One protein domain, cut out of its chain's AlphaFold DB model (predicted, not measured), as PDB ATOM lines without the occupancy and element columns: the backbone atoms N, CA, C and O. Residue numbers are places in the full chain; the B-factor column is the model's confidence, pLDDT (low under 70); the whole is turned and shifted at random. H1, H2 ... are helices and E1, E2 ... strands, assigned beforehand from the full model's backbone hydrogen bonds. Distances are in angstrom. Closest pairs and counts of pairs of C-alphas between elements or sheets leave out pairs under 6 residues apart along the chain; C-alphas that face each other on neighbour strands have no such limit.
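This is residues 303 to 452 of the 463 residues of the protein "EH domain-containing protein" of Panagrellus redivivus (UniProt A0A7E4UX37). Three long helices, H1, H3 and H4, stand together as an up-and-down bundle, with the short helices H2 and H5 at one end. H6 crosses H1 and H3, and leads from a small strand hairpin, E1 and E2, set off from the bundle and reached from H5 by a long unnamed stretch. The printed part has 150 residues, with six named helices and two strands in the order H1 H2 H3 H4 H5 E1 E2 H6; the sheet E1 - E2 is antiparallel and the class is mostly helix. It is compact, with a radius of gyration of the C-alphas of 15.6 A and spans of 48 by 34 by 27 A.

E1 is residues 431 to 434, 9.8 A long, and E2 is residues 437 to 440, 10.5 A. H6, residues 441 to 451, measures 14.6 A and ends with C-alpha 451 at (108.241, 113.206, 105.658). H3 is residues 343 to 369, 39.2 A. H1, residues 303 to 330, is 40.4 A long and begins with C-alpha 303 at (94.149, 100.187, 108.077). H4 is residues 374 to 391, 25.2 A; H2 is residues 333 to 341, 12.5 A; H5 is residues 394 to 401, 10.7 A.

E1 and E2 form an antiparallel hairpin at 147 degrees; N 432 and O 439 are within hydrogen-bond range at 2.9 A, as are N 437 and O 434 at 3.0 A. H6 touches H3 about perpendicular at 84 degrees, closest at the C-alphas of Val 358 and Cys 443, 5.8 A. H3 is the hub, touching five helices. It touches H1, opposite ways at a tilt of 37 degrees, only just steep, with the C-alphas of Ile 322 and Ile 352 closest at 6.3 A. H3 and H4 form a helical hairpin; the C-alphas of Ala 363 and Ile 377 are closest at 5.9 A. H1 touches H4 the same way at a shallow tilt of 31 degrees, closest at the C-alphas of Val 319 and Cys 383, 5.8 A. H2 touches H5, closest at the C-alphas of Leu 340 and Leu 395, 7.6 A. H4 and H6 are apart. In H2, H3, H5 and H6 every O i to N i+4 pair is within hydrogen-bond range; H1 has 22 of 24 and H4 13 of 14.

The farthest C-alphas, those of Gln 303 and Pro 334, are 48.5 A apart. The printed part has no cut. The link from H5 to E1, residues 402 to 430, is long. The pLDDT is under 70 in residues 303 to 305, 402 to 411 and 426 to 430.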
ATOM      1  N   GLN A 303      92.826 100.472 108.623       52.59
ATOM      2  CA  GLN A 303      94.149 100.187 108.077       52.59
ATOM      3  C   GLN A 303      94.344 100.740 106.658       52.59
ATOM      4  O   GLN A 303      95.447 101.069 106.221       52.59
ATOM      5  N   GLN A 304      93.241 100.885 105.931       57.28
ATOM      6  CA  GLN A 304      93.198 101.510 104.622       57.28
ATOM      7  C   GLN A 304      93.339 103.039 104.728       57.28
ATOM      8  O   GLN A 304      93.911 103.659 103.825       57.28
ATOM      9  N   ASP A 305      92.896 103.652 105.821       65.94
ATOM     10  CA  ASP A 305      93.047 105.094 106.037       65.94
ATOM     11  C   ASP A 305      94.516 105.491 106.325       65.94
ATOM     12  O   ASP A 305      94.984 106.537 105.873       65.94
ATOM     13  N   GLU A 306      95.313 104.603 106.926       80.38
ATOM     14  CA  GLU A 306      96.738 104.860 107.200       80.38
ATOM     15  C   GLU A 306      97.597 104.974 105.925       80.38
ATOM     16  O   GLU A 306      98.479 105.834 105.828       80.38
ATOM     17  N   TYR A 307      97.328 104.149 104.901       87.62
ATOM     18  CA  TYR A 307      98.048 104.244 103.621       87.62
ATOM     19  C   TYR A 307      97.769 105.548 102.896       87.62
ATOM     20  O   TYR A 307      98.687 106.137 102.324       87.62
ATOM     21  N   ILE A 308      96.509 105.990 102.879       87.69
ATOM     22  CA  ILE A 308      96.165 107.215 102.166       87.69
ATOM     23  C   ILE A 308      96.775 108.429 102.868       87.69
ATOM     24  O   ILE A 308      97.310 109.295 102.179       87.69
ATOM     25  N   GLU A 309      96.813 108.460 104.201       88.75
ATOM     26  CA  GLU A 309      97.528 109.501 104.945       88.75
ATOM     27  C   GLU A 309      99.026 109.510 104.612       88.75
ATOM     28  O   GLU A 309      99.588 110.561 104.283       88.75
ATOM     29  N   ALA A 310      99.676 108.341 104.620       90.69
ATOM     30  CA  ALA A 310     101.089 108.224 104.277       90.69
ATOM     31  C   ALA A 310     101.372 108.668 102.831       90.69
ATOM     32  O   ALA A 310     102.289 109.453 102.573       90.69
ATOM     33  N   TRP A 311     100.557 108.227 101.873       94.19
ATOM     34  CA  TRP A 311     100.689 108.608 100.469       94.19
ATOM     35  C   TRP A 311     100.395 110.086 100.226       94.19
ATOM     36  O   TRP A 311     101.088 110.714  99.425       94.19
ATOM     37  N   GLN A 312      99.437 110.677 100.941       93.81
ATOM     38  CA  GLN A 312      99.197 112.119 100.902       93.81
ATOM     39  C   GLN A 312     100.422 112.898 101.379       93.81
ATOM     40  O   GLN A 312     100.830 113.851 100.712       93.81
ATOM     41  N   GLN A 313     101.046 112.484 102.484       93.38
ATOM     42  CA  GLN A 313     102.275 113.111 102.973       93.38
ATOM     43  C   GLN A 313     103.421 112.971 101.965       93.38
ATOM     44  O   GLN A 313     104.091 113.963 101.670       93.38
ATOM     45  N   CYS A 314     103.600 111.785 101.370       95.06
ATOM     46  CA  CYS A 314     104.590 111.576 100.314       95.06
ATOM     47  C   CYS A 314     104.363 112.504  99.121       95.06
ATOM     48  O   CYS A 314     105.277 113.220  98.720       95.06
ATOM     49  N   VAL A 315     103.152 112.509  98.559       95.56
ATOM     50  CA  VAL A 315     102.836 113.293  97.362       95.56
ATOM     51  C   VAL A 315     102.961 114.783  97.649       95.56
ATOM     52  O   VAL A 315     103.583 115.495  96.871       95.56
ATOM     53  N   ASN A 316     102.424 115.273  98.767       94.88
ATOM     54  CA  ASN A 316     102.498 116.695  99.099       94.88
ATOM     55  C   ASN A 316     103.945 117.165  99.270       94.88
ATOM     56  O   ASN A 316     104.327 118.171  98.678       94.88
ATOM     57  N   THR A 317     104.750 116.408 100.015       94.50
ATOM     58  CA  THR A 317     106.154 116.741 100.286       94.50
ATOM     59  C   THR A 317     107.008 116.670  99.021       94.50
ATOM     60  O   THR A 317     107.785 117.588  98.743       94.50
ATOM     61  N   ALA A 318     106.844 115.607  98.226       95.31
ATOM     62  CA  ALA A 318     107.580 115.435  96.980       95.31
ATOM     63  C   ALA A 318     107.225 116.531  95.973       95.31
ATOM     64  O   ALA A 318     108.126 117.150  95.418       95.31
ATOM     65  N   VAL A 319     105.934 116.826  95.794       95.50
ATOM     66  CA  VAL A 319     105.472 117.861  94.859       95.50
ATOM     67  C   VAL A 319     106.041 119.222  95.233       95.50
ATOM     68  O   VAL A 319     106.649 119.873  94.395       95.50
ATOM     69  N   THR A 320     105.942 119.630  96.502       94.62
ATOM     70  CA  THR A 320     106.510 120.911  96.944       94.62
ATOM     71  C   THR A 320     108.018 120.988  96.700       94.62
ATOM     72  O   THR A 320     108.519 122.011  96.238       94.62
ATOM     73  N   THR A 321     108.756 119.916  96.985       93.38
ATOM     74  CA  THR A 321     110.220 119.915  96.851       93.38
ATOM     75  C   THR A 321     110.663 119.903  95.387       93.38
ATOM     76  O   THR A 321     111.554 120.662  95.002       93.38
ATOM     77  N   ILE A 322     110.019 119.082  94.555       94.12
ATOM     78  CA  ILE A 322     110.307 118.979  93.124       94.12
ATOM     79  C   ILE A 322     109.891 120.266  92.404       94.12
ATOM     80  O   ILE A 322     110.678 120.770  91.612       94.12
ATOM     81  N   ASP A 323     108.730 120.854  92.704       93.00
ATOM     82  CA  ASP A 323     108.280 122.099  92.060       93.00
ATOM     83  C   ASP A 323     109.226 123.273  92.362       93.00
ATOM     84  O   ASP A 323     109.529 124.082  91.477       93.00
ATOM     85  N   ASN A 324     109.760 123.342  93.586       92.12
ATOM     86  CA  ASN A 324     110.793 124.314  93.945       92.12
ATOM     87  C   ASN A 324     112.080 124.093  93.132       92.12
ATOM     88  O   ASN A 324     112.674 125.053  92.637       92.12
ATOM     89  N   ALA A 325     112.497 122.835  92.959       91.81
ATOM     90  CA  ALA A 325     113.665 122.486  92.156       91.81
ATOM     91  C   ALA A 325     113.455 122.796  90.664       91.81
ATOM     92  O   ALA A 325     114.333 123.382  90.034       91.81
ATOM     93  N   VAL A 326     112.285 122.469  90.109       91.69
ATOM     94  CA  VAL A 326     111.900 122.802  88.730       91.69
ATOM     95  C   VAL A 326     111.945 124.313  88.531       91.69
ATOM     96  O   VAL A 326     112.619 124.779  87.619       91.69
ATOM     97  N   SER A 327     111.337 125.087  89.432       91.38
ATOM     98  CA  SER A 327     111.343 126.556  89.360       91.38
ATOM     99  C   SER A 327     112.761 127.141  89.395       91.38
ATOM    100  O   SER A 327     113.049 128.131  88.721       91.38
ATOM    101  N   LEU A 328     113.669 126.529  90.165       88.38
ATOM    102  CA  LEU A 328     115.070 126.938  90.238       88.38
ATOM    103  C   LEU A 328     115.831 126.627  88.940       88.38
ATOM    104  O   LEU A 328     116.551 127.493  88.438       88.38
ATOM    105  N   LEU A 329     115.668 125.414  88.410       88.19
ATOM    106  CA  LEU A 329     116.389 124.910  87.236       88.19
ATOM    107  C   LEU A 329     115.841 125.478  85.914       88.19
ATOM    108  O   LEU A 329     116.593 125.633  84.952       88.19
ATOM    109  N   GLU A 330     114.556 125.841  85.857       88.25
ATOM    110  CA  GLU A 330     113.948 126.517  84.699       88.25
ATOM    111  C   GLU A 330     114.369 127.982  84.571       88.25
ATOM    112  O   GLU A 330     114.283 128.553  83.483       88.25
ATOM    113  N   ARG A 331     114.832 128.609  85.659       84.62
ATOM    114  CA  ARG A 331     115.063 130.056  85.700       84.62
ATOM    115  C   ARG A 331     116.138 130.527  84.720       84.62
ATOM    116  O   ARG A 331     116.040 131.643  84.214       84.62
ATOM    117  N   SER A 332     117.186 129.729  84.494       81.69
ATOM    118  CA  SER A 332     118.274 130.072  83.570       81.69
ATOM    119  C   SER A 332     119.209 128.886  83.300       81.69
ATOM    120  O   SER A 332     119.671 128.233  84.235       81.69
ATOM    121  N   GLU A 333     119.578 128.657  82.036       83.81
ATOM    122  CA  GLU A 333     120.553 127.620  81.655       83.81
ATOM    123  C   GLU A 333     121.950 127.824  82.293       83.81
ATOM    124  O   GLU A 333     122.497 126.852  82.820       83.81
ATOM    125  N   PRO A 334     122.534 129.044  82.333       84.88
ATOM    126  CA  PRO A 334     123.761 129.320  83.084       84.88
ATOM    127  C   PRO A 334     123.726 128.865  84.547       84.88
ATOM    128  O   PRO A 334     124.695 128.280  85.023       84.88
ATOM    129  N   ILE A 335     122.603 129.087  85.237       81.06
ATOM    130  CA  ILE A 335     122.427 128.710  86.648       81.06
ATOM    131  C   ILE A 335     122.404 127.190  86.780       81.06
ATOM    132  O   ILE A 335     123.090 126.627  87.627       81.06
ATOM    133  N   THR A 336     121.668 126.508  85.902       85.19
ATOM    134  CA  THR A 336     121.641 125.042  85.859       85.19
ATOM    135  C   THR A 336     123.029 124.460  85.611       85.19
ATOM    136  O   THR A 336     123.416 123.497  86.269       85.19
ATOM    137  N   ARG A 337     123.823 125.061  84.715       85.81
ATOM    138  CA  ARG A 337     125.222 124.662  84.512       85.81
ATOM    139  C   ARG A 337     126.046 124.861  85.780       85.81
ATOM    140  O   ARG A 337     126.707 123.920  86.202       85.81
ATOM    141  N   GLU A 338     125.989 126.042  86.392       87.44
ATOM    142  CA  GLU A 338     126.738 126.362  87.616       87.44
ATOM    143  C   GLU A 338     126.425 125.386  88.758       87.44
ATOM    144  O   GLU A 338     127.346 124.855  89.378       87.44
ATOM    145  N   ILE A 339     125.142 125.077  88.977       85.56
ATOM    146  CA  ILE A 339     124.699 124.087  89.968       85.56
ATOM    147  C   ILE A 339     125.324 122.719  89.674       85.56
ATOM    148  O   ILE A 339     125.859 122.083  90.577       85.56
ATOM    149  N   LEU A 340     125.301 122.267  88.418       86.38
ATOM    150  CA  LEU A 340     125.830 120.952  88.038       86.38
ATOM    151  C   LEU A 340     127.362 120.859  88.102       86.38
ATOM    152  O   LEU A 340     127.889 119.756  88.232       86.38
ATOM    153  N   PHE A 341     128.083 121.983  88.029       86.56
ATOM    154  CA  PHE A 341     129.535 122.013  88.241       86.56
ATOM    155  C   PHE A 341     129.925 121.918  89.721       86.56
ATOM    156  O   PHE A 341     131.062 121.559  90.029       86.56
ATOM    157  N   GLN A 342     129.011 122.225  90.642       89.94
ATOM    158  CA  GLN A 342     129.245 122.074  92.074       89.94
ATOM    159  C   GLN A 342     128.907 120.652  92.529       89.94
ATOM    160  O   GLN A 342     127.833 120.135  92.233       89.94
ATOM    161  N   GLU A 343     129.767 120.041  93.347       85.56
ATOM    162  CA  GLU A 343     129.520 118.694  93.889       85.56
ATOM    163  C   GLU A 343     128.199 118.624  94.675       85.56
ATOM    164  O   GLU A 343     127.407 117.695  94.510       85.56
ATOM    165  N   LYS A 344     127.918 119.651  95.492       84.94
ATOM    166  CA  LYS A 344     126.660 119.744  96.245       84.94
ATOM    167  C   LYS A 344     125.444 119.929  95.328       84.94
ATOM    168  O   LYS A 344     124.392 119.356  95.592       84.94
ATOM    169  N   GLY A 345     125.584 120.695  94.246       88.25
ATOM    170  CA  GLY A 345     124.505 120.920  93.283       88.25
ATOM    171  C   GLY A 345     124.206 119.690  92.417       88.25
ATOM    172  O   GLY A 345     123.045 119.406  92.127       88.25
ATOM    173  N   LEU A 346     125.223 118.888  92.092       87.44
ATOM    174  CA  LEU A 346     125.046 117.588  91.445       87.44
ATOM    175  C   LEU A 346     124.268 116.612  92.343       87.44
ATOM    176  O   LEU A 346     123.264 116.042  91.913       87.44
ATOM    177  N   LYS A 347     124.682 116.482  93.613       86.69
ATOM    178  CA  LYS A 347     123.985 115.668  94.627       86.69
ATOM    179  C   LYS A 347     122.540 116.122  94.837       86.69
ATOM    180  O   LYS A 347     121.646 115.287  94.977       86.69
ATOM    181  N   PHE A 348     122.297 117.432  94.809       89.06
ATOM    182  CA  PHE A 348     120.954 118.004  94.842       89.06
ATOM    183  C   PHE A 348     120.092 117.482  93.683       89.06
ATOM    184  O   PHE A 348     119.048 116.880  93.926       89.06
ATOM    185  N   VAL A 349     120.546 117.626  92.432       90.56
ATOM    186  CA  VAL A 349     119.798 117.162  91.248       90.56
ATOM    187  C   VAL A 349     119.544 115.654  91.297       90.56
ATOM    188  O   VAL A 349     118.436 115.205  90.994       90.56
ATOM    189  N   GLN A 350     120.532 114.873  91.739       88.94
ATOM    190  CA  GLN A 350     120.379 113.429  91.905       88.94
ATOM    191  C   GLN A 350     119.328 113.071  92.962       88.94
ATOM    192  O   GLN A 350     118.492 112.192  92.744       88.94
ATOM    193  N   SER A 351     119.313 113.797  94.079       88.50
ATOM    194  CA  SER A 351     118.328 113.607  95.147       88.50
ATOM    195  C   SER A 351     116.905 113.912  94.669       88.50
ATOM    196  O   SER A 351     115.979 113.158  94.974       88.50
ATOM    197  N   ILE A 352     116.727 114.959  93.853       91.69
ATOM    198  CA  ILE A 352     115.432 115.271  93.229       91.69
ATOM    199  C   ILE A 352     115.010 114.164  92.249       91.69
ATOM    200  O   ILE A 352     113.854 113.743  92.265       91.69
ATOM    201  N   GLY A 353     115.933 113.616  91.454       89.62
ATOM    202  CA  GLY A 353     115.643 112.489  90.559       89.62
ATOM    203  C   GLY A 353     115.236 111.204  91.292       89.62
ATOM    204  O   GLY A 353     114.277 110.528  90.899       89.62
ATOM    205  N   ALA A 354     115.908 110.888  92.402       87.75
ATOM    206  CA  ALA A 354     115.530 109.770  93.263       87.75
ATOM    207  C   ALA A 354     114.134 109.983  93.875       87.75
ATOM    208  O   ALA A 354     113.318 109.059  93.899       87.75
ATOM    209  N   MET A 355     113.821 111.211  94.296       91.00
ATOM    210  CA  MET A 355     112.509 111.581  94.831       91.00
ATOM    211  C   MET A 355     111.394 111.488  93.787       91.00
ATOM    212  O   MET A 355     110.339 110.927  94.078       91.00
ATOM    213  N   ALA A 356     111.624 111.967  92.563       91.31
ATOM    214  CA  ALA A 356     110.672 111.821  91.465       91.31
ATOM    215  C   ALA A 356     110.377 110.339  91.173       91.31
ATOM    216  O   ALA A 356     109.232 109.962  90.926       91.31
ATOM    217  N   SER A 357     111.385 109.471  91.295       88.81
ATOM    218  CA  SER A 357     111.203 108.020  91.154       88.81
ATOM    219  C   SER A 357     110.335 107.423  92.271       88.81
ATOM    220  O   SER A 357     109.484 106.575  92.003       88.81
ATOM    221  N   VAL A 358     110.505 107.881  93.520       91.06
ATOM    222  CA  VAL A 358     109.630 107.506  94.649       91.06
ATOM    223  C   VAL A 358     108.199 107.986  94.404       91.06
ATOM    224  O   VAL A 358     107.265 107.196  94.544       91.06
ATOM    225  N   LEU A 359     108.027 109.247  93.990       93.12
ATOM    226  CA  LEU A 359     106.722 109.835  93.683       93.12
ATOM    227  C   LEU A 359     105.995 109.047  92.588       93.12
ATOM    228  O   LEU A 359     104.808 108.774  92.734       93.12
ATOM    229  N   ASN A 360     106.704 108.621  91.541       90.31
ATOM    230  CA  ASN A 360     106.142 107.783  90.483       90.31
ATOM    231  C   ASN A 360     105.614 106.443  91.023       90.31
ATOM    232  O   ASN A 360     104.470 106.075  90.765       90.31
ATOM    233  N   ARG A 361     106.405 105.735  91.842       90.38
ATOM    234  CA  ARG A 361     105.975 104.467  92.462       90.38
ATOM    235  C   ARG A 361     104.771 104.641  93.385       90.38
ATOM    236  O   ARG A 361     103.866 103.814  93.369       90.38
ATOM    237  N   VAL A 362     104.750 105.709  94.181       92.12
ATOM    238  CA  VAL A 362     103.610 106.032  95.051       92.12
ATOM    239  C   VAL A 362     102.371 106.365  94.215       92.12
ATOM    240  O   VAL A 362     101.298 105.845  94.501       92.12
ATOM    241  N   ALA A 363     102.507 107.159  93.149       89.75
ATOM    242  CA  ALA A 363     101.405 107.499  92.248       89.75
ATOM    243  C   ALA A 363     100.794 106.260  91.577       89.75
ATOM    244  O   ALA A 363      99.568 106.142  91.520       89.75
ATOM    245  N   LEU A 364     101.634 105.317  91.135       87.94
ATOM    246  CA  LEU A 364     101.192 104.025  90.605       87.94
ATOM    247  C   LEU A 364     100.358 103.260  91.633       87.94
ATOM    248  O   LEU A 364      99.254 102.826  91.322       87.94
ATOM    249  N   SER A 365     100.824 103.169  92.875       89.12
ATOM    250  CA  SER A 365     100.103 102.441  93.925       89.12
ATOM    251  C   SER A 365      98.812 103.111  94.363       89.12
ATOM    252  O   SER A 365      97.824 102.412  94.588       89.12
ATOM    253  N   ILE A 366      98.765 104.447  94.405       87.75
ATOM    254  CA  ILE A 366      97.503 105.169  94.607       87.75
ATOM    255  C   ILE A 366      96.535 104.821  93.475       87.75
ATOM    256  O   ILE A 366      95.377 104.527  93.733       87.75
ATOM    257  N   HIS A 367      96.985 104.802  92.221       86.75
ATOM    258  CA  HIS A 367      96.115 104.470  91.095       86.75
ATOM    259  C   HIS A 367      95.620 103.019  91.122       86.75
ATOM    260  O   HIS A 367      94.436 102.782  90.897       86.75
ATOM    261  N   THR A 368      96.494 102.065  91.450       85.25
ATOM    262  CA  THR A 368      96.156 100.638  91.524       85.25
ATOM    263  C   THR A 368      95.222 100.321  92.690       85.25
ATOM    264  O   THR A 368      94.244  99.601  92.512       85.25
ATOM    265  N   HIS A 369      95.498 100.852  93.884       84.19
ATOM    266  CA  HIS A 369      94.778 100.473  95.104       84.19
ATOM    267  C   HIS A 369      93.680 101.469  95.502       84.19
ATOM    268  O   HIS A 369      92.768 101.116  96.246       84.19
ATOM    269  N   ARG A 370      93.747 102.721  95.030       84.06
ATOM    270  CA  ARG A 370      92.817 103.816  95.364       84.06
ATOM    271  C   ARG A 370      92.492 104.702  94.153       84.06
ATOM    272  O   ARG A 370      92.671 105.921  94.204       84.06
ATOM    273  N   PRO A 371      91.895 104.145  93.086       81.31
ATOM    274  CA  PRO A 371      91.589 104.903  91.868       81.31
ATOM    275  C   PRO A 371      90.628 106.088  92.090       81.31
ATOM    276  O   PRO A 371      90.577 107.003  91.270       81.31
ATOM    277  N   LYS A 372      89.880 106.110  93.207       84.44
ATOM    278  CA  LYS A 372      88.986 107.219  93.589       84.44
ATOM    279  C   LYS A 372      89.738 108.501  93.979       84.44
ATOM    280  O   LYS A 372      89.174 109.587  93.851       84.44
ATOM    281  N   GLU A 373      91.011 108.408  94.373       85.69
ATOM    282  CA  GLU A 373      91.861 109.530  94.814       85.69
ATOM    283  C   GLU A 373      92.407 110.361  93.639       85.69
ATOM    284  O   GLU A 373      93.600 110.641  93.502       85.69
ATOM    285  N   THR A 374      91.508 110.773  92.745       85.19
ATOM    286  CA  THR A 374      91.840 111.416  91.464       85.19
ATOM    287  C   THR A 374      92.581 112.745  91.614       85.19
ATOM    288  O   THR A 374      93.395 113.094  90.760       85.19
ATOM    289  N   VAL A 375      92.326 113.494  92.692       89.44
ATOM    290  CA  VAL A 375      93.005 114.769  92.971       89.44
ATOM    291  C   VAL A 375      94.476 114.529  93.297       89.44
ATOM    292  O   VAL A 375      95.342 115.215  92.756       89.44
ATOM    293  N   LEU A 376      94.756 113.533  94.139       87.38
ATOM    294  CA  LEU A 376      96.109 113.192  94.559       87.38
ATOM    295  C   LEU A 376      96.924 112.625  93.393       87.38
ATOM    296  O   LEU A 376      98.051 113.061  93.157       87.38
ATOM    297  N   ILE A 377      96.309 111.732  92.609       86.38
ATOM    298  CA  ILE A 377      96.890 111.177  91.381       86.38
ATOM    299  C   ILE A 377      97.248 112.300  90.401       86.38
ATOM    300  O   ILE A 377      98.386 112.380  89.942       86.38
ATOM    301  N   ARG A 378      96.307 113.213  90.121       87.38
ATOM    302  CA  ARG A 378      96.539 114.336  89.199       87.38
ATOM    303  C   ARG A 378      97.670 115.241  89.682       87.38
ATOM    304  O   ARG A 378      98.488 115.669  88.873       87.38
ATOM    305  N   LYS A 379      97.727 115.520  90.987       91.62
ATOM    306  CA  LYS A 379      98.782 116.346  91.586       91.62
ATOM    307  C   LYS A 379     100.166 115.718  91.384       91.62
ATOM    308  O   LYS A 379     101.082 116.402  90.936       91.62
ATOM    309  N   ALA A 380     100.304 114.419  91.654       90.88
ATOM    310  CA  ALA A 380     101.553 113.697  91.426       90.88
ATOM    311  C   ALA A 380     101.948 113.694  89.937       90.88
ATOM    312  O   ALA A 380     103.088 114.006  89.603       90.88
ATOM    313  N   GLN A 381     100.996 113.423  89.039       89.06
ATOM    314  CA  GLN A 381     101.222 113.419  87.589       89.06
ATOM    315  C   GLN A 381     101.717 114.770  87.062       89.06
ATOM    316  O   GLN A 381     102.675 114.812  86.295       89.06
ATOM    317  N   GLN A 382     101.090 115.875  87.473       89.69
ATOM    318  CA  GLN A 382     101.484 117.218  87.035       89.69
ATOM    319  C   GLN A 382     102.937 117.531  87.401       89.69
ATOM    320  O   GLN A 382     103.698 118.000  86.556       89.69
ATOM    321  N   CYS A 383     103.332 117.207  88.632       92.31
ATOM    322  CA  CYS A 383     104.698 117.401  89.100       92.31
ATOM    323  C   CYS A 383     105.702 116.508  88.346       92.31
ATOM    324  O   CYS A 383     106.745 116.984  87.898       92.31
ATOM    325  N   LEU A 384     105.368 115.232  88.116       90.31
ATOM    326  CA  LEU A 384     106.216 114.307  87.351       90.31
ATOM    327  C   LEU A 384     106.411 114.756  85.895       90.31
ATOM    328  O   LEU A 384     107.519 114.654  85.367       90.31
ATOM    329  N   ILE A 385     105.371 115.299  85.255       88.00
ATOM    330  CA  ILE A 385     105.459 115.869  83.901       88.00
ATOM    331  C   ILE A 385     106.386 117.091  83.886       88.00
ATOM    332  O   ILE A 385     107.244 117.200  83.006       88.00
ATOM    333  N   ALA A 386     106.243 117.994  84.861       89.50
ATOM    334  CA  ALA A 386     107.111 119.162  84.988       89.50
ATOM    335  C   ALA A 386     108.577 118.742  85.180       89.50
ATOM    336  O   ALA A 386     109.456 119.212  84.459       89.50
ATOM    337  N   TRP A 387     108.832 117.776  86.065       92.81
ATOM    338  CA  TRP A 387     110.162 117.208  86.265       92.81
ATOM    339  C   TRP A 387     110.728 116.568  84.994       92.81
ATOM    340  O   TRP A 387     111.879 116.825  84.650       92.81
ATOM    341  N   LYS A 388     109.930 115.788  84.253       87.06
ATOM    342  CA  LYS A 388     110.368 115.118  83.017       87.06
ATOM    343  C   LYS A 388     110.928 116.103  81.993       87.06
ATOM    344  O   LYS A 388     111.957 115.831  81.375       87.06
ATOM    345  N   LYS A 389     110.283 117.261  81.840       88.31
ATOM    346  CA  LYS A 389     110.750 118.334  80.952       88.31
ATOM    347  C   LYS A 389     112.155 118.818  81.334       88.31
ATOM    348  O   LYS A 389     112.976 119.045  80.451       88.31
ATOM    349  N   ILE A 390     112.442 118.935  82.630       89.31
ATOM    350  CA  ILE A 390     113.752 119.365  83.149       89.31
ATOM    351  C   ILE A 390     114.788 118.254  83.058       89.31
ATOM    352  O   ILE A 390     115.908 118.486  82.605       89.31
ATOM    353  N   ALA A 391     114.402 117.030  83.410       88.94
ATOM    354  CA  ALA A 391     115.249 115.848  83.331       88.94
ATOM    355  C   ALA A 391     115.710 115.537  81.894       88.94
ATOM    356  O   ALA A 391     116.763 114.934  81.701       88.94
ATOM    357  N   ALA A 392     114.966 115.986  80.877       87.19
ATOM    358  CA  ALA A 392     115.357 115.878  79.473       87.19
ATOM    359  C   ALA A 392     116.546 116.779  79.080       87.19
ATOM    360  O   ALA A 392     117.131 116.580  78.015       87.19
ATOM    361  N   HIS A 393     116.937 117.753  79.910       85.88
ATOM    362  CA  HIS A 393     118.104 118.587  79.636       85.88
ATOM    363  C   HIS A 393     119.396 117.738  79.658       85.88
ATOM    364  O   HIS A 393     119.644 117.071  80.662       85.88
ATOM    365  N   PRO A 394     120.282 117.793  78.639       86.81
ATOM    366  CA  PRO A 394     121.396 116.845  78.489       86.81
ATOM    367  C   PRO A 394     122.330 116.731  79.701       86.81
ATOM    368  O   PRO A 394     122.777 115.642  80.054       86.81
ATOM    369  N   LEU A 395     122.621 117.855  80.363       85.50
ATOM    370  CA  LEU A 395     123.485 117.861  81.547       85.50
ATOM    371  C   LEU A 395     122.806 117.238  82.774       85.50
ATOM    372  O   LEU A 395     123.470 116.574  83.566       85.50
ATOM    373  N   ILE A 396     121.493 117.427  82.909       87.81
ATOM    374  CA  ILE A 396     120.705 116.838  83.995       87.81
ATOM    375  C   ILE A 396     120.530 115.347  83.724       87.81
ATOM    376  O   ILE A 396     120.814 114.537  84.595       87.81
ATOM    377  N   ALA A 397     120.173 114.970  82.497       87.56
ATOM    378  CA  ALA A 397     120.089 113.580  82.064       87.56
ATOM    379  C   ALA A 397     121.373 112.798  82.378       87.56
ATOM    380  O   ALA A 397     121.318 111.700  82.928       87.56
ATOM    381  N   LYS A 398     122.537 113.400  82.095       86.12
ATOM    382  CA  LYS A 398     123.837 112.824  82.444       86.12
ATOM    383  C   LYS A 398     124.006 112.657  83.956       86.12
ATOM    384  O   LYS A 398     124.419 111.591  84.388       86.12
ATOM    385  N   ALA A 399     123.667 113.673  84.749       85.69
ATOM    386  CA  ALA A 399     123.741 113.607  86.211       85.69
ATOM    387  C   ALA A 399     122.840 112.516  86.817       85.69
ATOM    388  O   ALA A 399     123.183 111.930  87.844       85.69
ATOM    389  N   LEU A 400     121.688 112.255  86.193       85.12
ATOM    390  CA  LEU A 400     120.716 111.259  86.643       85.12
ATOM    391  C   LEU A 400     121.089 109.822  86.250       85.12
ATOM    392  O   LEU A 400     120.598 108.890  86.883       85.12
ATOM    393  N   HIS A 401     121.949 109.626  85.244       78.12
ATOM    394  CA  HIS A 401     122.390 108.292  84.806       78.12
ATOM    395  C   HIS A 401     123.126 107.516  85.904       78.12
ATOM    396  O   HIS A 401     123.026 106.293  85.966       78.12
ATOM    397  N   ASP A 402     123.792 108.233  86.810       67.81
ATOM    398  CA  ASP A 402     124.543 107.652  87.926       67.81
ATOM    399  C   ASP A 402     123.640 107.137  89.066       67.81
ATOM    400  O   ASP A 402     124.123 106.496  90.003       67.81
ATOM    401  N   ILE A 403     122.328 107.400  89.021       67.56
ATOM    402  CA  ILE A 403     121.400 106.970  90.070       67.56
ATOM    403  C   ILE A 403     121.012 105.501  89.847       67.56
ATOM    404  O   ILE A 403     120.531 105.154  88.765       67.56
ATOM    405  N   PRO A 404     121.126 104.632  90.872       60.59
ATOM    406  CA  PRO A 404     120.665 103.251  90.789       60.59
ATOM    407  C   PRO A 404     119.172 103.179  90.446       60.59
ATOM    408  O   PRO A 404     118.301 103.571  91.229       60.59
ATOM    409  N   PHE A 405     118.872 102.656  89.263       60.38
ATOM    410  CA  PHE A 405     117.511 102.439  88.798       60.38
ATOM    411  C   PHE A 405     116.884 101.227  89.494       60.38
ATOM    412  O   PHE A 405     117.521 100.184  89.584       60.38
ATOM    413  N   HIS A 406     115.634 101.357  89.945       63.84
ATOM    414  CA  HIS A 406     114.873 100.257  90.546       63.84
ATOM    415  C   HIS A 406     113.721  99.895  89.603       63.84
ATOM    416  O   HIS A 406     112.926 100.768  89.242       63.84
ATOM    417  N   SER A 407     113.636  98.628  89.193       58.69
ATOM    418  CA  SER A 407     112.529  98.153  88.355       58.69
ATOM    419  C   SER A 407     111.231  98.126  89.158       58.69
ATOM    420  O   SER A 407     111.204  97.654  90.290       58.69
ATOM    421  N   ASN A 408     110.137  98.608  88.566       57.84
ATOM    422  CA  ASN A 408     108.824  98.586  89.217       57.84
ATOM    423  C   ASN A 408     108.183  97.187  89.202       57.84
ATOM    424  O   ASN A 408     107.341  96.880  90.048       57.84
ATOM    425  N   SER A 409     108.606  96.329  88.274       61.12
ATOM    426  CA  SER A 409     108.053  94.993  88.066       61.12
ATOM    427  C   SER A 409     109.183  94.001  87.802       61.12
ATOM    428  O   SER A 409     109.640  93.853  86.666       61.12
ATOM    429  N   ASP A 410     109.652  93.344  88.858       65.31
ATOM    430  CA  ASP A 410     110.494  92.151  88.748       65.31
ATOM    431  C   ASP A 410     109.585  90.906  88.749       65.31
ATOM    432  O   ASP A 410     108.727  90.801  89.632       65.31
ATOM    433  N   PRO A 411     109.711  89.972  87.783       66.44
ATOM    434  CA  PRO A 411     108.989  88.700  87.815       66.44
ATOM    435  C   PRO A 411     109.329  87.830  89.037       66.44
ATOM    436  O   PRO A 411     108.502  87.009  89.423       66.44
ATOM    437  N   ASN A 412     110.498  88.016  89.660       73.06
ATOM    438  CA  ASN A 412     110.932  87.301  90.864       73.06
ATOM    439  C   ASN A 412     111.363  88.288  91.964       73.06
ATOM    440  O   ASN A 412     112.553  88.407  92.269       73.06
ATOM    441  N   PRO A 413     110.417  89.016  92.577       80.12
ATOM    442  CA  PRO A 413     110.757  90.014  93.576       80.12
ATOM    443  C   PRO A 413     111.165  89.360  94.899       80.12
ATOM    444  O   PRO A 413     110.558  88.378  95.326       80.12
ATOM    445  N   ILE A 414     112.157  89.934  95.590       81.00
ATOM    446  CA  ILE A 414     112.541  89.458  96.931       81.00
ATOM    447  C   ILE A 414     111.476  89.866  97.956       81.00
ATOM    448  O   ILE A 414     111.173  89.124  98.886       81.00
ATOM    449  N   ALA A 415     110.920  91.068  97.801       84.62
ATOM    450  CA  ALA A 415     109.945  91.628  98.723       84.62
ATOM    451  C   ALA A 415     109.057  92.676  98.038       84.62
ATOM    452  O   ALA A 415     109.275  93.070  96.892       84.62
ATOM    453  N   THR A 416     108.046  93.155  98.759       87.56
ATOM    454  CA  THR A 416     107.235  94.315  98.372       87.56
ATOM    455  C   THR A 416     107.567  95.479  99.294       87.56
ATOM    456  O   THR A 416     107.647  95.304 100.508       87.56
ATOM    457  N   CYS A 417     107.758  96.667  98.724       89.06
ATOM    458  CA  CYS A 417     108.026  97.869  99.502       89.06
ATOM    459  C   CYS A 417     106.797  98.259 100.335       89.06
ATOM    460  O   CYS A 417     105.733  98.505  99.776       89.06
ATOM    461  N   ALA A 418     106.939  98.371 101.655       89.69
ATOM    462  CA  ALA A 418     105.823  98.677 102.552       89.69
ATOM    463  C   ALA A 418     105.277 100.108 102.381       89.69
ATOM    464  O   ALA A 418     104.107 100.347 102.659       89.69
ATOM    465  N   LEU A 419     106.089 101.046 101.870       91.00
ATOM    466  CA  LEU A 419     105.645 102.416 101.593       91.00
ATOM    467  C   LEU A 419     104.915 102.531 100.253       91.00
ATOM    468  O   LEU A 419     103.786 103.008 100.190       91.00
ATOM    469  N   CYS A 420     105.578 102.143  99.161       91.06
ATOM    470  CA  CYS A 420     105.042 102.362  97.822       91.06
ATOM    471  C   CYS A 420     104.366 101.133  97.227       91.06
ATOM    472  O   CYS A 420     103.965 101.228  96.086       91.06
ATOM    473  N   LEU A 421     104.267  99.994  97.913       89.06
ATOM    474  CA  LEU A 421     103.641  98.745  97.437       89.06
ATOM    475  C   LEU A 421     104.178  98.167  96.113       89.06
ATOM    476  O   LEU A 421     103.628  97.200  95.595       89.06
ATOM    477  N   GLN A 422     105.274  98.708  95.579       87.12
ATOM    478  CA  GLN A 422     105.926  98.194  94.375       87.12
ATOM    479  C   GLN A 422     106.944  97.102  94.723       87.12
ATOM    480  O   GLN A 422     107.455  97.033  95.847       87.12
ATOM    481  N   SER A 423     107.238  96.250  93.742       86.75
ATOM    482  CA  SER A 423     108.173  95.137  93.897       86.75
ATOM    483  C   SER A 423     109.614  95.609  94.157       86.75
ATOM    484  O   SER A 423     110.025  96.670  93.687       86.75
ATOM    485  N   ILE A 424     110.366  94.854  94.962       84.12
ATOM    486  CA  ILE A 424     111.801  95.053  95.209       84.12
ATOM    487  C   ILE A 424     112.541  93.942  94.465       84.12
ATOM    488  O   ILE A 424     112.361  92.761  94.783       84.12
ATOM    489  N   ALA A 425     113.330  94.327  93.463       79.44
ATOM    490  CA  ALA A 425     113.992  93.401  92.552       79.44
ATOM    491  C   ALA A 425     115.150  92.656  93.224       79.44
ATOM    492  O   ALA A 425     115.762  93.161  94.164       79.44
ATOM    493  N   GLN A 426     115.516  91.480  92.707       66.50
ATOM    494  CA  GLN A 426     116.646  90.728  93.271       66.50
ATOM    495  C   GLN A 426     118.005  91.397  93.034       66.50
ATOM    496  O   GLN A 426     118.931  91.256  93.832       66.50
ATOM    497  N   ALA A 427     118.099  92.171  91.954       63.19
ATOM    498  CA  ALA A 427     119.254  93.003  91.646       63.19
ATOM    499  C   ALA A 427     119.356  94.258  92.537       63.19
ATOM    500  O   ALA A 427     120.427  94.868  92.607       63.19
ATOM    501  N   ASP A 428     118.285  94.627  93.251       63.28
ATOM    502  CA  ASP A 428     118.285  95.755  94.180       63.28
ATOM    503  C   ASP A 428     118.943  95.326  95.500       63.28
ATOM    504  O   ASP A 428     118.286  95.097  96.514       63.28
ATOM    505  N   SER A 429     120.278  95.264  95.509       53.31
ATOM    506  CA  SER A 429     121.101  95.031  96.717       53.31
ATOM    507  C   SER A 429     120.913  96.075  97.836       53.31
ATOM    508  O   SER A 429     121.503  95.958  98.907       53.31
ATOM    509  N   PHE A 430     120.081  97.092  97.598       62.53
ATOM    510  CA  PHE A 430     119.827  98.236  98.465       62.53
ATOM    511  C   PHE A 430     118.383  98.232  98.987       62.53
ATOM    512  O   PHE A 430     117.669  99.236  98.882       62.53
ATOM    513  N   ASN A 431     117.916  97.116  99.543       73.88
ATOM    514  CA  ASN A 431     116.667  97.097 100.298       73.88
ATOM    515  C   ASN A 431     116.934  97.361 101.788       73.88
ATOM    516  O   ASN A 431     117.927  96.915 102.357       73.88
ATOM    517  N   LEU A 432     116.053  98.132 102.421       81.44
ATOM    518  CA  LEU A 432     116.106  98.385 103.856       81.44
ATOM    519  C   LEU A 432     115.071  97.498 104.540       81.44
ATOM    520  O   LEU A 432     113.889  97.560 104.198       81.44
ATOM    521  N   GLU A 433     115.506  96.707 105.516       82.38
ATOM    522  CA  GLU A 433     114.612  95.967 106.401       82.38
ATOM    523  C   GLU A 433     114.457  96.721 107.724       82.38
ATOM    524  O   GLU A 433     115.437  97.044 108.399       82.38
ATOM    525  N   PHE A 434     113.217  97.021 108.098       78.88
ATOM    526  CA  PHE A 434     112.904  97.692 109.352       78.88
ATOM    527  C   PHE A 434     111.582  97.181 109.914       78.88
ATOM    528  O   PHE A 434     110.553  97.220 109.244       78.88
ATOM    529  N   GLY A 435     111.600  96.699 111.160       73.62
ATOM    530  CA  GLY A 435     110.392  96.217 111.835       73.62
ATOM    531  C   GLY A 435     109.687  95.064 111.106       73.62
ATOM    532  O   GLY A 435     108.463  95.007 111.139       73.62
ATOM    533  N   GLY A 436     110.440  94.194 110.421       78.81
ATOM    534  CA  GLY A 436     109.902  93.088 109.614       78.81
ATOM    535  C   GLY A 436     109.293  93.509 108.271       78.81
ATOM    536  O   GLY A 436     108.715  92.680 107.577       78.81
ATOM    537  N   SER A 437     109.403  94.789 107.903       86.06
ATOM    538  CA  SER A 437     108.973  95.329 106.612       86.06
ATOM    539  C   SER A 437     110.171  95.660 105.731       86.06
ATOM    540  O   SER A 437     111.223  96.066 106.227       86.06
ATOM    541  N   HIS A 438     109.994  95.537 104.416       87.12
ATOM    542  CA  HIS A 438     111.014  95.895 103.433       87.12
ATOM    543  C   HIS A 438     110.665  97.207 102.734       87.12
ATOM    544  O   HIS A 438     109.505  97.477 102.429       87.12
ATOM    545  N   TYR A 439     111.682  98.007 102.430       88.44
ATOM    546  CA  TYR A 439     111.548  99.275 101.720       88.44
ATOM    547  C   TYR A 439     112.617  99.377 100.634       88.44
ATOM    548  O   TYR A 439     113.751  98.930 100.824       88.44
ATOM    549  N   HIS A 440     112.300 100.027  99.511       86.62
ATOM    550  CA  HIS A 440     113.361 100.542  98.638       86.62
ATOM    551  C   HIS A 440     114.189 101.557  99.434       86.62
ATOM    552  O   HIS A 440     113.599 102.413 100.102       86.62
ATOM    553  N   SER A 441     115.520 101.539  99.313       86.06
ATOM    554  CA  SER A 441     116.368 102.533  99.997       86.06
ATOM    555  C   SER A 441     115.953 103.968  99.674       86.06
ATOM    556  O   SER A 441     115.876 104.805 100.565       86.06
ATOM    557  N   SER A 442     115.593 104.251  98.419       86.31
ATOM    558  CA  SER A 442     115.101 105.577  98.016       86.31
ATOM    559  C   SER A 442     113.773 105.957  98.686       86.31
ATOM    560  O   SER A 442     113.609 107.106  99.085       86.31
ATOM    561  N   CYS A 443     112.850 105.007  98.874       89.19
ATOM    562  CA  CYS A 443     111.587 105.239  99.582       89.19
ATOM    563  C   CYS A 443     111.821 105.534 101.068       89.19
ATOM    564  O   CYS A 443     111.250 106.484 101.602       89.19
ATOM    565  N   ALA A 444     112.677 104.746 101.722       88.81
ATOM    566  CA  ALA A 444     113.003 104.937 103.130       88.81
ATOM    567  C   ALA A 444     113.754 106.255 103.371       88.81
ATOM    568  O   ALA A 444     113.384 107.023 104.256       88.81
ATOM    569  N   ASN A 445     114.754 106.553 102.536       87.56
ATOM    570  CA  ASN A 445     115.533 107.785 102.629       87.56
ATOM    571  C   ASN A 445     114.664 109.022 102.410       87.56
ATOM    572  O   ASN A 445     114.791 109.989 103.156       87.56
ATOM    573  N   PHE A 446     113.772 108.998 101.417       90.19
ATOM    574  CA  PHE A 446     112.820 110.085 101.203       90.19
ATOM    575  C   PHE A 446     111.933 110.297 102.434       90.19
ATOM    576  O   PHE A 446     111.796 111.422 102.914       90.19
ATOM    577  N   TRP A 447     111.367 109.212 102.968       89.00
ATOM    578  CA  TRP A 447     110.456 109.286 104.100       89.00
ATOM    579  C   TRP A 447     111.133 109.858 105.346       89.00
ATOM    580  O   TRP A 447     110.662 110.851 105.891       89.00
ATOM    581  N   VAL A 448     112.264 109.281 105.758       85.06
ATOM    582  CA  VAL A 448     112.959 109.664 106.997       85.06
ATOM    583  C   VAL A 448     113.447 111.109 106.961       85.06
ATOM    584  O   VAL A 448     113.361 111.805 107.970       85.06
ATOM    585  N   ASN A 449     113.928 111.574 105.806       86.19
ATOM    586  CA  ASN A 449     114.538 112.898 105.711       86.19
ATOM    587  C   ASN A 449     113.530 114.024 105.468       86.19
ATOM    588  O   ASN A 449     113.787 115.151 105.881       86.19
ATOM    589  N   LEU A 450     112.402 113.750 104.802       81.94
ATOM    590  CA  LEU A 450     111.488 114.811 104.358       81.94
ATOM    591  C   LEU A 450     110.051 114.663 104.851       81.94
ATOM    592  O   LEU A 450     109.328 115.655 104.867       81.94
ATOM    593  N   VAL A 451     109.627 113.463 105.249       84.62
ATOM    594  CA  VAL A 451     108.241 113.206 105.658       84.62
ATOM    595  C   VAL A 451     108.143 113.022 107.167       84.62
ATOM    596  O   VAL A 451     107.495 113.811 107.850       84.62
ATOM    597  N   ASN A 452     108.782 111.983 107.702       79.94
ATOM    598  CA  ASN A 452     108.731 111.646 109.118       79.94
ATOM    599  C   ASN A 452     109.932 110.778 109.514       79.94
ATOM    600  O   ASN A 452     110.253 109.812 108.830       79.94
TER     601      ASN A 452